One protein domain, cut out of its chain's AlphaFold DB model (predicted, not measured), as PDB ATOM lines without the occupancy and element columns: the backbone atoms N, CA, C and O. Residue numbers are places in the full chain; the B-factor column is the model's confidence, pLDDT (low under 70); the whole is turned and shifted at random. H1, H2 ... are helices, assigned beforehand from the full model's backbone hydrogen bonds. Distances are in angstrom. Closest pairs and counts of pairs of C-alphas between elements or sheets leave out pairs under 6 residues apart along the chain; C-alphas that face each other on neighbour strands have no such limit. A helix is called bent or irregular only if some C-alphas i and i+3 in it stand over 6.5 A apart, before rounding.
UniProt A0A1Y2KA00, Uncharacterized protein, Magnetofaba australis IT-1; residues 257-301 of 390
ATOM      1  N   ASN A 257     128.546 154.751 149.200       87.56
ATOM      2  CA  ASN A 257     129.118 153.692 150.040       87.56
ATOM      3  C   ASN A 257     130.423 153.097 149.478       87.56
ATOM      4  O   ASN A 257     131.104 152.350 150.171       87.56
ATOM      5  N   THR A 258     130.756 153.362 148.209       90.50
ATOM      6  CA  THR A 258     132.007 152.899 147.597       90.50
ATOM      7  C   THR A 258     132.631 153.995 146.743       90.50
ATOM      8  O   THR A 258     131.923 154.706 146.027       90.50
ATOM      9  N   HIS A 259     133.964 154.057 146.733       93.25
ATOM     10  CA  HIS A 259     134.739 155.027 145.955       93.25
ATOM     11  C   HIS A 259     134.380 155.032 144.460       93.25
ATOM     12  O   HIS A 259     134.205 156.090 143.860       93.25
ATOM     13  N   ILE A 260     134.183 153.858 143.849       93.75
ATOM     14  CA  ILE A 260     133.796 153.770 142.433       93.75
ATOM     15  C   ILE A 260     132.393 154.334 142.172       93.75
ATOM     16  O   ILE A 260     132.153 154.899 141.105       93.75
ATOM     17  N   ASN A 261     131.457 154.192 143.115       94.44
ATOM     18  CA  ASN A 261     130.118 154.754 142.968       94.44
ATOM     19  C   ASN A 261     130.118 156.265 143.214       94.44
ATOM     20  O   ASN A 261     129.448 156.959 142.458       94.44
ATOM     21  N   THR A 262     130.914 156.768 144.166       95.75
ATOM     22  CA  THR A 262     131.165 158.211 144.338       95.75
ATOM     23  C   THR A 262     131.705 158.817 143.040       95.75
ATOM     24  O   THR A 262     131.136 159.764 142.503       95.75
ATOM     25  N   PHE A 263     132.741 158.205 142.453       95.88
ATOM     26  CA  PHE A 263     133.301 158.638 141.170       95.88
ATOM     27  C   PHE A 263     132.251 158.654 140.049       95.88
ATOM     28  O   PHE A 263     132.121 159.629 139.314       95.88
ATOM     29  N   ARG A 264     131.459 157.583 139.917       95.44
ATOM     30  CA  ARG A 264     130.408 157.497 138.889       95.44
ATOM     31  C   ARG A 264     129.288 158.512 139.100       95.44
ATOM     32  O   ARG A 264     128.762 159.011 138.109       95.44
ATOM     33  N   ALA A 265     128.915 158.790 140.349       95.25
ATOM     34  CA  ALA A 265     127.922 159.803 140.681       95.25
ATOM     35  C   ALA A 265     128.401 161.186 140.224       95.25
ATOM     36  O   ALA A 265     127.681 161.859 139.490       95.25
ATOM     37  N   LEU A 266     129.653 161.537 140.531       95.81
ATOM     38  CA  LEU A 266     130.276 162.783 140.079       95.81
ATOM     39  C   LEU A 266     130.393 162.882 138.561       95.81
ATOM     40  O   LEU A 266     129.961 163.877 137.998       95.81
ATOM     41  N   VAL A 267     130.886 161.845 137.876       96.06
ATOM     42  CA  VAL A 267     130.966 161.837 136.400       96.06
ATOM     43  C   VAL A 267     129.588 161.996 135.759       96.06
ATOM     44  O   VAL A 267     129.452 162.641 134.723       96.06
ATOM     45  N   LYS A 268     128.548 161.407 136.359       95.25
ATOM     46  CA  LYS A 268     127.171 161.569 135.883       95.25
ATOM     47  C   LYS A 268     126.658 162.993 136.119       95.25
ATOM     48  O   LYS A 268     125.933 163.507 135.273       95.25
ATOM     49  N   ARG A 269     126.981 163.590 137.269       95.75
ATOM     50  CA  ARG A 269     126.516 164.922 137.679       95.75
ATOM     51  C   ARG A 269     127.245 166.049 136.945       95.75
ATOM     52  O   ARG A 269     126.608 167.025 136.573       95.75
ATOM     53  N   TYR A 270     128.535 165.866 136.679       96.56
ATOM     54  CA  TYR A 270     129.431 166.809 136.010       96.56
ATOM     55  C   TYR A 270     130.025 166.177 134.741       96.56
ATOM     56  O   TYR A 270     131.228 165.918 134.681       96.56
ATOM     57  N   PRO A 271     129.208 165.918 133.701       95.25
ATOM     58  CA  PRO A 271     129.665 165.231 132.490       95.25
ATOM     59  C   PRO A 271     130.677 166.042 131.665       95.25
ATOM     60  O   PRO A 271     131.317 165.486 130.778       95.25
ATOM     61  N   HIS A 272     130.803 167.343 131.937       92.00
ATOM     62  CA  HIS A 272     131.706 168.272 131.249       92.00
ATOM     63  C   HIS A 272     133.128 168.272 131.822       92.00
ATOM     64  O   HIS A 272     134.029 168.809 131.185       92.00
ATOM     65  N   LYS A 273     133.323 167.723 133.029       94.25
ATOM     66  CA  LYS A 273     134.631 167.674 133.681       94.25
ATOM     67  C   LYS A 273     135.400 166.435 133.269       94.25
ATOM     68  O   LYS A 273     134.834 165.353 133.084       94.25
ATOM     69  N   GLU A 274     136.713 166.591 133.174       94.69
ATOM     70  CA  GLU A 274     137.581 165.481 132.835       94.69
ATOM     71  C   GLU A 274     137.552 164.425 133.940       94.69
ATOM     72  O   GLU A 274     137.677 164.702 135.132       94.69
ATOM     73  N   LYS A 275     137.412 163.160 133.540       93.94
ATOM     74  CA  LYS A 275     137.339 162.035 134.487       93.94
ATOM     75  C   LYS A 275     138.590 161.949 135.359       93.94
ATOM     76  O   LYS A 275     138.503 161.573 136.524       93.94
ATOM     77  N   THR A 276     139.743 162.276 134.786       93.19
ATOM     78  CA  THR A 276     141.020 162.291 135.502       93.19
ATOM     79  C   THR A 276     141.044 163.396 136.557       93.19
ATOM     80  O   THR A 276     141.488 163.134 137.668       93.19
ATOM     81  N   GLU A 277     140.521 164.584 136.243       95.00
ATOM     82  CA  GLU A 277     140.395 165.707 137.186       95.00
ATOM     83  C   GLU A 277     139.510 165.309 138.372       95.00
ATOM     84  O   GLU A 277     139.973 165.323 139.508       95.00
ATOM     85  N   ILE A 278     138.306 164.785 138.100       95.94
ATOM     86  CA  ILE A 278     137.378 164.308 139.141       95.94
ATOM     87  C   ILE A 278     138.043 163.282 140.064       95.94
ATOM     88  O   ILE A 278     137.875 163.324 141.283       95.94
ATOM     89  N   LEU A 279     138.781 162.324 139.497       95.31
ATOM     90  CA  LEU A 279     139.455 161.308 140.299       95.31
ATOM     91  C   LEU A 279     140.564 161.912 141.171       95.31
ATOM     92  O   LEU A 279     140.698 161.508 142.323       95.31
ATOM     93  N   MET A 280     141.347 162.855 140.645       95.19
ATOM     94  CA  MET A 280     142.413 163.513 141.405       95.19
ATOM     95  C   MET A 280     141.858 164.384 142.532       95.19
ATOM     96  O   MET A 280     142.378 164.321 143.642       95.19
ATOM     97  N   ASP A 281     140.773 165.116 142.289       95.81
ATOM     98  CA  ASP A 281     140.110 165.918 143.319       95.81
ATOM     99  C   ASP A 281     139.543 165.039 144.436       95.81
ATOM    100  O   ASP A 281     139.703 165.333 145.622       95.81
ATOM    101  N   LEU A 282     138.934 163.904 144.076       95.00
ATOM    102  CA  LEU A 282     138.464 162.913 145.041       95.00
ATOM    103  C   LEU A 282     139.605 162.343 145.886       95.00
ATOM    104  O   LEU A 282     139.449 162.204 147.099       95.00
ATOM    105  N   ILE A 283     140.752 162.048 145.273       94.38
ATOM    106  CA  ILE A 283     141.952 161.610 145.992       94.38
ATOM    107  C   ILE A 283     142.421 162.709 146.955       94.38
ATOM    108  O   ILE A 283     142.614 162.435 148.141       94.38
ATOM    109  N   GLY A 284     142.532 163.949 146.470       93.62
ATOM    110  CA  GLY A 284     142.946 165.110 147.258       93.62
ATOM    111  C   GLY A 284     141.986 165.465 148.398       93.62
ATOM    112  O   GLY A 284     142.417 166.002 149.414       93.62
ATOM    113  N   SER A 285     140.703 165.104 148.283       90.81
ATOM    114  CA  SER A 285     139.696 165.295 149.338       90.81
ATOM    115  C   SER A 285     139.852 164.352 150.537       90.81
ATOM    116  O   SER A 285     139.188 164.538 151.556       90.81
ATOM    117  N   SER A 286     140.742 163.356 150.446       86.75
ATOM    118  CA  SER A 286     141.021 162.385 151.510       86.75
ATOM    119  C   SER A 286     142.517 162.291 151.868       86.75
ATOM    120  O   SER A 286     143.110 161.224 151.670       86.75
ATOM    121  N   PRO A 287     143.141 163.363 152.405       88.50
ATOM    122  CA  PRO A 287     144.557 163.345 152.769       88.50
ATOM    123  C   PRO A 287     144.894 162.218 153.754       88.50
ATOM    124  O   PRO A 287     144.203 162.030 154.755       88.50
ATOM    125  N   GLY A 288     145.953 161.460 153.465       85.56
ATOM    126  CA  GLY A 288     146.405 160.309 154.255       85.56
ATOM    127  C   GLY A 288     145.602 159.018 154.048       85.56
ATOM    128  O   GLY A 288     145.932 157.990 154.639       85.56
ATOM    129  N   ALA A 289     144.553 159.046 153.224       87.88
ATOM    130  CA  ALA A 289     143.734 157.883 152.880       87.88
ATOM    131  C   ALA A 289     143.596 157.689 151.358       87.88
ATOM    132  O   ALA A 289     142.678 157.010 150.889       87.88
ATOM    133  N   GLU A 290     144.518 158.257 150.582       93.69
ATOM    134  CA  GLU A 290     144.552 158.222 149.120       93.69
ATOM    135  C   GLU A 290     144.558 156.786 148.582       93.69
ATOM    136  O   GLU A 290     143.906 156.496 147.576       93.69
ATOM    137  N   GLY A 291     145.227 155.861 149.277       91.62
ATOM    138  CA  GLY A 291     145.316 154.449 148.899       91.62
ATOM    139  C   GLY A 291     143.953 153.757 148.779       91.62
ATOM    140  O   GLY A 291     143.787 152.837 147.976       91.62
ATOM    141  N   LYS A 292     142.909 154.270 149.449       91.81
ATOM    142  CA  LYS A 292     141.532 153.764 149.301       91.81
ATOM    143  C   LYS A 292     140.976 153.925 147.877       91.81
ATOM    144  O   LYS A 292     140.081 153.182 147.469       91.81
ATOM    145  N   TRP A 293     141.535 154.840 147.083       95.06
ATOM    146  CA  TRP A 293     141.169 155.047 145.680       95.06
ATOM    147  C   TRP A 293     141.889 154.106 144.704       95.06
ATOM    148  O   TRP A 293     141.539 154.095 143.521       95.06
ATOM    149  N   PHE A 294     142.825 153.266 145.167       95.62
ATOM    150  CA  PHE A 294     143.572 152.311 144.335       95.62
ATOM    151  C   PHE A 294     142.657 151.452 143.452       95.62
ATOM    152  O   PHE A 294     142.816 151.402 142.229       95.62
ATOM    153  N   ALA A 295     141.662 150.799 144.061       94.62
ATOM    154  CA  ALA A 295     140.755 149.903 143.349       94.62
ATOM    155  C   ALA A 295     139.942 150.646 142.276       94.62
ATOM    156  O   ALA A 295     139.686 150.105 141.197       94.62
ATOM    157  N   THR A 296     139.569 151.898 142.555       95.12
ATOM    158  CA  THR A 296     138.877 152.780 141.609       95.12
ATOM    159  C   THR A 296     139.792 153.141 140.441       95.12
ATOM    160  O   THR A 296     139.410 152.906 139.296       95.12
ATOM    161  N   ALA A 297     141.012 153.622 140.705       95.44
ATOM    162  CA  ALA A 297     141.987 153.979 139.671       95.44
ATOM    163  C   ALA A 297     142.306 152.791 138.749       95.44
ATOM    164  O   ALA A 297     142.242 152.919 137.525       95.44
ATOM    165  N   ARG A 298     142.540 151.606 139.331       94.56
ATOM    166  CA  ARG A 298     142.768 150.360 138.585       94.56
ATOM    167  C   ARG A 298     141.575 150.011 137.694       94.56
ATOM    168  O   ARG A 298     141.751 149.741 136.511       94.56
ATOM    169  N   LYS A 299     140.356 150.028 138.242       93.56
ATOM    170  CA  LYS A 299     139.129 149.677 137.503       93.56
ATOM    171  C   LYS A 299     138.827 150.639 136.351       93.56
ATOM    172  O   LYS A 299     138.155 150.249 135.402       93.56
ATOM    173  N   LEU A 300     139.300 151.879 136.447       92.31
ATOM    174  CA  LEU A 300     139.173 152.898 135.407       92.31
ATOM    175  C   LEU A 300     140.309 152.855 134.371       92.31
ATOM    176  O   LEU A 300     140.258 153.609 133.406       92.31
ATOM    177  N   GLY A 301     141.305 151.979 134.539       91.88
ATOM    178  CA  GLY A 301     142.430 151.837 133.612       91.88
ATOM    179  C   GLY A 301     143.577 152.827 133.842       91.88
ATOM    180  O   GLY A 301     144.509 152.868 133.044       91.88
TER     181      GLY A 301
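This is residues 257 to 301 of the 390 residues of an uncharacterized protein of Magnetofaba australis IT-1 (UniProt A0A1Y2KA00). Three short helices make a compact triangle: H2 and H3 are side by side as a helical hairpin, and H1 crosses from beside Thr 296 of H3 to beside Lys 275 of H2. The turn of the hairpin, residues 284 to 289, sticks out at one end. The printed part has 45 residues, with three named helices in the order H1, H2, H3 and no named strand; the class is all helix. The whole is compact, with a radius of gyration of the C-alphas of 9.9 A, and spans 28 by 21 by 18 A.

H1, residues 259 to 269, touches H2, residues 275 to 284, at a steep tilt of 52 degrees, opposite ways; their closest C-alphas, those of Val 267 and Lys 275, are 6.7 A apart. H2 touches H3, residues 290 to 299, at a shallow tilt of 21 degrees, opposite ways; their closest C-alphas, those of Ile 283 and Glu 290, are 5.3 A apart. H1 touches H3 with the C-alphas of Ile 260 and Thr 296 closest, at 5.2 A, and their lines stand about perpendicular, but only just, at 70.5 degrees. In H1 and H2 every O i to N i+4 pair is within hydrogen-bond range; in H3 it is 3 of 6, beside 5 of 7 O i to N i+3 pairs.

H1 begins at C-alpha 259 (134.739, 155.027, 145.955) and is 15.3 A long. H2 is 14.3 A long, from C-alpha 275 (137.339, 162.035, 134.487). H3 is 15.4 A long and ends at C-alpha 299 (139.129, 149.677, 137.503); it is irregular, with C-alphas 292 and 295 7.1 A apart.

The two C-alphas farthest apart, those of His 272 and Gly 288, are 28.4 A from each other. The printed part has no cut, and both links, H1 to H2 and H2 to H3, are tight. The mean pLDDT of the printed part is 93.5, and no printed residue is under 70.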